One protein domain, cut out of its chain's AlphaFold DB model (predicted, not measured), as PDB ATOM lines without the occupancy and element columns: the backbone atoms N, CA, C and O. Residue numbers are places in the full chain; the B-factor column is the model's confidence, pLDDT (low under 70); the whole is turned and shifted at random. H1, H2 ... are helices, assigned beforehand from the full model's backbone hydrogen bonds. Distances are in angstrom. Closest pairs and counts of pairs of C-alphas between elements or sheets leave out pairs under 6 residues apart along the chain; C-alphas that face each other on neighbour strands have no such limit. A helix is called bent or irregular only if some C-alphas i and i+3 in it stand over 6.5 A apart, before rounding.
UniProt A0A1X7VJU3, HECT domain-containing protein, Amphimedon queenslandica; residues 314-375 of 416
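This is residues 314 to 375 of the 416 residues of the protein "HECT domain-containing protein" of Amphimedon queenslandica (UniProt A0A1X7VJU3). What does the domain look like? Three helices, H1, H2 and H4, lie roughly side by side as a small bundle, their centres making a triangle, with H1 running against the other two. The short helix H3 sits slantwise near the end of the bundle where H1 begins, and the long link after it runs back past the bundle on the side away from H1. What is it made of, and how large is it? The 62 printed residues, 44 of them in four named helices in the order H1, H2, H3, H4, with no named strand, are of the class all helix. The whole is compact, with a radius of gyration of the C-alphas of 10.4 A and spans of 29 by 20 by 18 A.

Where do the first helices lie? H1 is residues 314 to 325, 17.0 A from first to last C-alpha, and begins at C-alpha 314 at (-21.555, 14.490, -47.950). H2 is residues 329 to 338, 14.3 A long, beginning at C-alpha 329 at (-14.920, 36.007, -39.154). What follows them? H3 is residues 340 to 345. H4, the longest helix, is residues 357 to 372, 23.4 A long, ending at C-alpha 372 at (-11.236, 14.147, -52.942); it is irregular, with C-alphas 358 and 361 7.1 A apart.

How does H1 stand to the other bundle helices? H1 and H2 form a helical hairpin, touching through residues 319 to 323 of H1 alone, at a shallow tilt of 15 degrees, opposite ways; the closest C-alphas, of Ile 323 and Leu 332, are 6.4 A apart. H1 also touches H4, at a shallow tilt of 16 degrees, opposite ways, with the C-alphas of Leu 320 and Thr 364 closest at 6.5 A. How do H2 and H4 stand? They are close but not clearly touching, the closest C-alphas, of Ser 329 and Leu 357, being 5.5 A apart, and run the same way at a shallow tilt of 30 degrees. Where is H3? It touches no helix but is near H1, H2 and H4; the C-alphas of Ile 343 and Ile 367 of H4, the closest of that pair, are 6.8 A apart. What do the backbones show? Each O i to N i+4 pair is within hydrogen-bond range in H1, H2 and H3, and 10 of 12 are in H4.

How far does the domain reach? The two C-alphas farthest apart, of Asp 328 and Arg 375, are 30.0 A apart. Is there a cut, and which links are long? The printed part has no cut; the link from H3 to H4, 11 residues, is long, and the other two are tight. Where is confidence low? No printed residue is under 70, and the mean pLDDT of the printed part is 95.3.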
ATOM      1  N   VAL A 314     -20.344  13.656 -48.007       93.81
ATOM      2  CA  VAL A 314     -21.555  14.490 -47.950       93.81
ATOM      3  C   VAL A 314     -21.451  15.560 -46.864       93.81
ATOM      4  O   VAL A 314     -21.786  16.711 -47.126       93.81
ATOM      5  N   GLU A 315     -20.951  15.212 -45.679       96.00
ATOM      6  CA  GLU A 315     -20.797  16.142 -44.554       96.00
ATOM      7  C   GLU A 315     -19.770  17.230 -44.874       96.00
ATOM      8  O   GLU A 315     -20.026  18.409 -44.643       96.00
ATOM      9  N   ALA A 316     -18.663  16.862 -45.525       96.25
ATOM     10  CA  ALA A 316     -17.675  17.816 -46.015       96.25
ATOM     11  C   ALA A 316     -18.284  18.797 -47.032       96.25
ATOM     12  O   ALA A 316     -17.966  19.982 -47.002       96.25
ATOM     13  N   ARG A 317     -19.201  18.351 -47.905       95.38
ATOM     14  CA  ARG A 317     -19.922  19.262 -48.814       95.38
ATOM     15  C   ARG A 317     -20.854  20.213 -48.072       95.38
ATOM     16  O   ARG A 317     -20.843  21.399 -48.377       95.38
ATOM     17  N   VAL A 318     -21.593  19.718 -47.080       96.56
ATOM     18  CA  VAL A 318     -22.445  20.563 -46.225       96.56
ATOM     19  C   VAL A 318     -21.605  21.602 -45.478       96.56
ATOM     20  O   VAL A 318     -21.994  22.765 -45.399       96.56
ATOM     21  N   LEU A 319     -20.435  21.213 -44.969       97.50
ATOM     22  CA  LEU A 319     -19.478  22.138 -44.365       97.50
ATOM     23  C   LEU A 319     -19.014  23.198 -45.372       97.50
ATOM     24  O   LEU A 319     -19.038  24.384 -45.054       97.50
ATOM     25  N   LEU A 320     -18.638  22.798 -46.589       97.75
ATOM     26  CA  LEU A 320     -18.243  23.731 -47.649       97.75
ATOM     27  C   LEU A 320     -19.375  24.718 -47.984       97.75
ATOM     28  O   LEU A 320     -19.121  25.915 -48.079       97.75
ATOM     29  N   ASP A 321     -20.623  24.247 -48.079       97.25
ATOM     30  CA  ASP A 321     -21.797  25.105 -48.281       97.25
ATOM     31  C   ASP A 321     -21.979  26.102 -47.126       97.25
ATOM     32  O   ASP A 321     -22.215  27.288 -47.355       97.25
ATOM     33  N   LYS A 322     -21.821  25.660 -45.873       96.88
ATOM     34  CA  LYS A 322     -21.884  26.553 -44.706       96.88
ATOM     35  C   LYS A 322     -20.763  27.593 -44.732       96.88
ATOM     36  O   LYS A 322     -21.040  28.777 -44.537       96.88
ATOM     37  N   ILE A 323     -19.525  27.187 -45.017       96.69
ATOM     38  CA  ILE A 323     -18.375  28.097 -45.145       96.69
ATOM     39  C   ILE A 323     -18.652  29.154 -46.220       96.69
ATOM     40  O   ILE A 323     -18.391  30.337 -45.985       96.69
ATOM     41  N   ASP A 324     -19.238  28.767 -47.360       95.06
ATOM     42  CA  ASP A 324     -19.619  29.689 -48.435       95.06
ATOM     43  C   ASP A 324     -20.560  30.797 -47.920       95.06
ATOM     44  O   ASP A 324     -20.352  31.964 -48.262       95.06
ATOM     45  N   THR A 325     -21.497  30.476 -47.018       95.25
ATOM     46  CA  THR A 325     -22.453  31.440 -46.425       95.25
ATOM     47  C   THR A 325     -21.880  32.357 -45.338       95.25
ATOM     48  O   THR A 325     -22.525  33.344 -44.980       95.25
ATOM     49  N   ALA A 326     -20.686  32.077 -44.805       95.12
ATOM     50  CA  ALA A 326     -20.089  32.894 -43.750       95.12
ATOM     51  C   ALA A 326     -19.747  34.306 -44.262       95.12
ATOM     52  O   ALA A 326     -18.904  34.456 -45.154       95.12
ATOM     53  N   GLY A 327     -20.399  35.326 -43.688       92.81
ATOM     54  CA  GLY A 327     -20.225  36.740 -44.049       92.81
ATOM     55  C   GLY A 327     -19.199  37.504 -43.207       92.81
ATOM     56  O   GLY A 327     -18.746  38.567 -43.620       92.81
ATOM     57  N   ASP A 328     -18.809  36.968 -42.048       95.31
ATOM     58  CA  ASP A 328     -17.812  37.558 -41.156       95.31
ATOM     59  C   ASP A 328     -16.964  36.482 -40.451       95.31
ATOM     60  O   ASP A 328     -17.282  35.287 -40.474       95.31
ATOM     61  N   SER A 329     -15.859  36.908 -39.831       96.00
ATOM     62  CA  SER A 329     -14.920  36.007 -39.154       96.00
ATOM     63  C   SER A 329     -15.545  35.269 -37.964       96.00
ATOM     64  O   SER A 329     -15.148  34.145 -37.681       96.00
ATOM     65  N   ASN A 330     -16.528  35.845 -37.264       95.56
ATOM     66  CA  ASN A 330     -17.167  35.182 -36.122       95.56
ATOM     67  C   ASN A 330     -18.105  34.061 -36.587       95.56
ATOM     68  O   ASN A 330     -18.082  32.972 -36.015       95.56
ATOM     69  N   ALA A 331     -18.869  34.299 -37.655       95.94
ATOM     70  CA  ALA A 331     -19.696  33.286 -38.299       95.94
ATOM     71  C   ALA A 331     -18.840  32.129 -38.838       95.94
ATOM     72  O   ALA A 331     -19.160  30.966 -38.592       95.94
ATOM     73  N   LEU A 332     -17.716  32.439 -39.500       96.56
ATOM     74  CA  LEU A 332     -16.769  31.427 -39.981       96.56
ATOM     75  C   LEU A 332     -16.240  30.565 -38.826       96.56
ATOM     76  O   LEU A 332     -16.280  29.341 -38.905       96.56
ATOM     77  N   ARG A 333     -15.800  31.191 -37.727       96.75
ATOM     78  CA  ARG A 333     -15.316  30.488 -36.528       96.75
ATOM     79  C   ARG A 333     -16.378  29.575 -35.927       96.75
ATOM     80  O   ARG A 333     -16.063  28.439 -35.594       96.75
ATOM     81  N   ALA A 334     -17.621  30.043 -35.811       96.56
ATOM     82  CA  ALA A 334     -18.719  29.245 -35.272       96.56
ATOM     83  C   ALA A 334     -18.993  27.993 -36.123       96.56
ATOM     84  O   ALA A 334     -19.113  26.901 -35.572       96.56
ATOM     85  N   ILE A 335     -19.010  28.137 -37.454       96.56
ATOM     86  CA  ILE A 335     -19.148  27.008 -38.389       96.56
ATOM     87  C   ILE A 335     -17.974  26.036 -38.235       96.56
ATOM     88  O   ILE A 335     -18.185  24.831 -38.125       96.56
ATOM     89  N   CYS A 336     -16.741  26.544 -38.184       95.19
ATOM     90  CA  CYS A 336     -15.557  25.703 -38.024       95.19
ATOM     91  C   CYS A 336     -15.543  24.953 -36.685       95.19
ATOM     92  O   CYS A 336     -15.138  23.799 -36.647       95.19
ATOM     93  N   MET A 337     -16.005  25.578 -35.599       95.12
ATOM     94  CA  MET A 337     -16.125  24.923 -34.294       95.12
ATOM     95  C   MET A 337     -17.181  23.812 -34.295       95.12
ATOM     96  O   MET A 337     -16.973  22.785 -33.656       95.12
ATOM     97  N   GLU A 338     -18.293  23.995 -35.013       95.88
ATOM     98  CA  GLU A 338     -19.336  22.968 -35.164       95.88
ATOM     99  C   GLU A 338     -18.822  21.741 -35.947       95.88
ATOM    100  O   GLU A 338     -19.246  20.623 -35.675       95.88
ATOM    101  N   HIS A 339     -17.888  21.939 -36.884       95.75
ATOM    102  CA  HIS A 339     -17.352  20.901 -37.782       95.75
ATOM    103  C   HIS A 339     -15.854  20.638 -37.574       95.75
ATOM    104  O   HIS A 339     -15.137  20.293 -38.517       95.75
ATOM    105  N   VAL A 340     -15.369  20.817 -36.344       94.81
ATOM    106  CA  VAL A 340     -13.934  20.767 -36.020       94.81
ATOM    107  C   VAL A 340     -13.286  19.440 -36.420       94.81
ATOM    108  O   VAL A 340     -12.181  19.443 -36.958       94.81
ATOM    109  N   ASP A 341     -13.996  18.323 -36.263       95.19
ATOM    110  CA  ASP A 341     -13.487  16.988 -36.588       95.19
ATOM    111  C   ASP A 341     -13.156  16.849 -38.081       95.19
ATOM    112  O   ASP A 341     -12.097  16.336 -38.438       95.19
ATOM    113  N   LEU A 342     -14.016  17.373 -38.964       96.44
ATOM    114  CA  LEU A 342     -13.807  17.311 -40.415       96.44
ATOM    115  C   LEU A 342     -12.635  18.189 -40.866       96.44
ATOM    116  O   LEU A 342     -11.956  17.848 -41.836       96.44
ATOM    117  N   ILE A 343     -12.426  19.318 -40.185       96.44
ATOM    118  CA  ILE A 343     -11.353  20.283 -40.459       96.44
ATOM    119  C   ILE A 343     -10.004  19.723 -40.000       96.44
ATOM    120  O   ILE A 343      -9.021  19.816 -40.738       96.44
ATOM    121  N   ILE A 344      -9.971  19.112 -38.813       94.50
ATOM    122  CA  ILE A 344      -8.783  18.434 -38.290       94.50
ATOM    123  C   ILE A 344      -8.446  17.216 -39.155       94.50
ATOM    124  O   ILE A 344      -7.284  17.066 -39.525       94.50
ATOM    125  N   ASP A 345      -9.430  16.389 -39.541       95.19
ATOM    126  CA  ASP A 345      -9.194  15.259 -40.461       95.19
ATOM    127  C   ASP A 345      -8.618  15.749 -41.794       95.19
ATOM    128  O   ASP A 345      -7.704  15.128 -42.329       95.19
ATOM    129  N   ALA A 346      -9.075  16.907 -42.288       96.62
ATOM    130  CA  ALA A 346      -8.533  17.541 -43.487       96.62
ATOM    131  C   ALA A 346      -7.106  18.098 -43.339       96.62
ATOM    132  O   ALA A 346      -6.530  18.559 -44.326       96.62
ATOM    133  N   GLY A 347      -6.525  18.068 -42.138       95.25
ATOM    134  CA  GLY A 347      -5.166  18.538 -41.869       95.25
ATOM    135  C   GLY A 347      -5.034  20.059 -41.810       95.25
ATOM    136  O   GLY A 347      -3.932  20.593 -41.954       95.25
ATOM    137  N   PHE A 348      -6.137  20.786 -41.612       95.56
ATOM    138  CA  PHE A 348      -6.092  22.237 -41.473       95.56
ATOM    139  C   PHE A 348      -5.755  22.628 -40.025       95.56
ATOM    140  O   PHE A 348      -6.613  22.653 -39.147       95.56
ATOM    141  N   ASN A 349      -4.482  22.953 -39.782       90.12
ATOM    142  CA  ASN A 349      -3.925  23.105 -38.427       90.12
ATOM    143  C   ASN A 349      -3.940  24.540 -37.869       90.12
ATOM    144  O   ASN A 349      -3.403  24.784 -36.786       90.12
ATOM    145  N   LYS A 350      -4.510  25.518 -38.585       92.81
ATOM    146  CA  LYS A 350      -4.588  26.894 -38.070       92.81
ATOM    147  C   LYS A 350      -5.587  26.960 -36.907       92.81
ATOM    148  O   LYS A 350      -6.673  26.390 -37.026       92.81
ATOM    149  N   PRO A 351      -5.276  27.670 -35.805       91.75
ATOM    150  CA  PRO A 351      -6.197  27.770 -34.679       91.75
ATOM    151  C   PRO A 351      -7.538  28.366 -35.120       91.75
ATOM    152  O   PRO A 351      -7.580  29.461 -35.680       91.75
ATOM    153  N   ILE A 352      -8.645  27.670 -34.838       91.62
ATOM    154  CA  ILE A 352      -9.977  28.112 -35.281       91.62
ATOM    155  C   ILE A 352     -10.284  29.517 -34.751       91.62
ATOM    156  O   ILE A 352     -10.753  30.367 -35.500       91.62
ATOM    157  N   ASN A 353      -9.929  29.809 -33.498       90.44
ATOM    158  CA  ASN A 353     -10.178  31.108 -32.868       90.44
ATOM    159  C   ASN A 353      -9.466  32.289 -33.552       90.44
ATOM    160  O   ASN A 353      -9.919  33.423 -33.411       90.44
ATOM    161  N   SER A 354      -8.381  32.043 -34.294       92.50
ATOM    162  CA  SER A 354      -7.653  33.078 -35.037       92.50
ATOM    163  C   SER A 354      -8.077  33.186 -36.501       92.50
ATOM    164  O   SER A 354      -7.478  33.966 -37.232       92.50
ATOM    165  N   LEU A 355      -9.079  32.423 -36.958       93.50
ATOM    166  CA  LEU A 355      -9.481  32.459 -38.364       93.50
ATOM    167  C   LEU A 355     -10.098  33.795 -38.751       93.50
ATOM    168  O   LEU A 355     -10.937  34.349 -38.035       93.50
ATOM    169  N   GLU A 356      -9.705  34.274 -39.920       94.44
ATOM    170  CA  GLU A 356     -10.257  35.445 -40.582       94.44
ATOM    171  C   GLU A 356     -10.842  35.060 -41.944       94.44
ATOM    172  O   GLU A 356     -10.563  33.987 -42.482       94.44
ATOM    173  N   LEU A 357     -11.637  35.954 -42.541       93.00
ATOM    174  CA  LEU A 357     -12.192  35.736 -43.883       93.00
ATOM    175  C   LEU A 357     -11.113  35.514 -44.955       93.00
ATOM    176  O   LEU A 357     -11.362  34.799 -45.923       93.00
ATOM    177  N   SER A 358      -9.911  36.065 -44.767       93.31
ATOM    178  CA  SER A 358      -8.749  35.835 -45.636       93.31
ATOM    179  C   SER A 358      -8.326  34.360 -45.694       93.31
ATOM    180  O   SER A 358      -7.781  33.917 -46.699       93.31
ATOM    181  N   ASN A 359      -8.621  33.562 -44.659       93.81
ATOM    182  CA  ASN A 359      -8.291  32.133 -44.617       93.81
ATOM    183  C   ASN A 359      -9.347  31.243 -45.285       93.81
ATOM    184  O   ASN A 359      -9.139  30.035 -45.402       93.81
ATOM    185  N   LYS A 360     -10.485  31.806 -45.712       94.38
ATOM    186  CA  LYS A 360     -11.620  31.043 -46.250       94.38
ATOM    187  C   LYS A 360     -11.239  30.222 -47.480       94.38
ATOM    188  O   LYS A 360     -11.641  29.064 -47.583       94.38
ATOM    189  N   GLU A 361     -10.462  30.799 -48.393       94.38
ATOM    190  CA  GLU A 361     -10.029  30.114 -49.614       94.38
ATOM    191  C   GLU A 361      -9.122  28.920 -49.296       94.38
ATOM    192  O   GLU A 361      -9.366  27.811 -49.769       94.38
ATOM    193  N   GLU A 362      -8.129  29.128 -48.432       95.12
ATOM    194  CA  GLU A 362      -7.197  28.089 -47.994       95.12
ATOM    195  C   GLU A 362      -7.920  26.947 -47.269       95.12
ATOM    196  O   GLU A 362      -7.724  25.785 -47.615       95.12
ATOM    197  N   LEU A 363      -8.815  27.263 -46.326       96.75
ATOM    198  CA  LEU A 363      -9.634  26.274 -45.619       96.75
ATOM    199  C   LEU A 363     -10.470  25.439 -46.599       96.75
ATOM    200  O   LEU A 363     -10.449  24.208 -46.564       96.75
ATOM    201  N   THR A 364     -11.176  26.116 -47.506       97.00
ATOM    202  CA  THR A 364     -12.033  25.487 -48.519       97.00
ATOM    203  C   THR A 364     -11.217  24.568 -49.424       97.00
ATOM    204  O   THR A 364     -11.632  23.442 -49.708       97.00
ATOM    205  N   LYS A 365     -10.043  25.026 -49.871       96.75
ATOM    206  CA  LYS A 365      -9.138  24.253 -50.723       96.75
ATOM    207  C   LYS A 365      -8.610  23.015 -50.004       96.75
ATOM    208  O   LYS A 365      -8.661  21.933 -50.582       96.75
ATOM    209  N   THR A 366      -8.176  23.153 -48.752       97.12
ATOM    210  CA  THR A 366      -7.670  22.042 -47.932       97.12
ATOM    211  C   THR A 366      -8.728  20.958 -47.745       97.12
ATOM    212  O   THR A 366      -8.465  19.795 -48.041       97.12
ATOM    213  N   ILE A 367      -9.958  21.335 -47.374       97.75
ATOM    214  CA  ILE A 367     -11.079  20.390 -47.232       97.75
ATOM    215  C   ILE A 367     -11.344  19.666 -48.560       97.75
ATOM    216  O   ILE A 367     -11.418  18.437 -48.599       97.75
ATOM    217  N   LYS A 368     -11.456  20.408 -49.668       97.19
ATOM    218  CA  LYS A 368     -11.736  19.820 -50.987       97.19
ATOM    219  C   LYS A 368     -10.645  18.848 -51.430       97.19
ATOM    220  O   LYS A 368     -10.970  17.737 -51.842       97.19
ATOM    221  N   ILE A 369      -9.374  19.242 -51.337       97.19
ATOM    222  CA  ILE A 369      -8.233  18.394 -51.710       97.19
ATOM    223  C   ILE A 369      -8.198  17.136 -50.846       97.19
ATOM    224  O   ILE A 369      -8.046  16.037 -51.383       97.19
ATOM    225  N   HIS A 370      -8.378  17.272 -49.530       97.12
ATOM    226  CA  HIS A 370      -8.319  16.133 -48.626       97.12
ATOM    227  C   HIS A 370      -9.365  15.076 -48.960       97.12
ATOM    228  O   HIS A 370      -9.020  13.941 -49.288       97.12
ATOM    229  N   TYR A 371     -10.641  15.468 -48.948       95.81
ATOM    230  CA  TYR A 371     -11.751  14.532 -49.127       95.81
ATOM    231  C   TYR A 371     -11.874  13.980 -50.550       95.81
ATOM    232  O   TYR A 371     -12.593  13.004 -50.738       95.81
ATOM    233  N   THR A 372     -11.185  14.568 -51.531       95.12
ATOM    234  CA  THR A 372     -11.236  14.147 -52.942       95.12
ATOM    235  C   THR A 372     -10.011  13.331 -53.351       95.12
ATOM    236  O   THR A 372     -10.155  12.344 -54.063       95.12
ATOM    237  N   LEU A 373      -8.810  13.735 -52.922       96.00
ATOM    238  CA  LEU A 373      -7.547  13.158 -53.391       96.00
ATOM    239  C   LEU A 373      -6.743  12.516 -52.259       96.00
ATOM    240  O   LEU A 373      -6.272  11.391 -52.411       96.00
ATOM    241  N   LEU A 374      -6.572  13.198 -51.120       96.44
ATOM    242  CA  LEU A 374      -5.645  12.717 -50.084       96.44
ATOM    243  C   LEU A 374      -6.165  11.482 -49.345       96.44
ATOM    244  O   LEU A 374      -5.373  10.615 -48.980       96.44
ATOM    245  N   ARG A 375      -7.488  11.351 -49.193       94.69
ATOM    246  CA  ARG A 375      -8.119  10.153 -48.614       94.69
ATOM    247  C   ARG A 375      -7.795   8.869 -49.380       94.69
ATOM    248  O   ARG A 375      -7.739   7.813 -48.762       94.69
TER     249      ARG A 375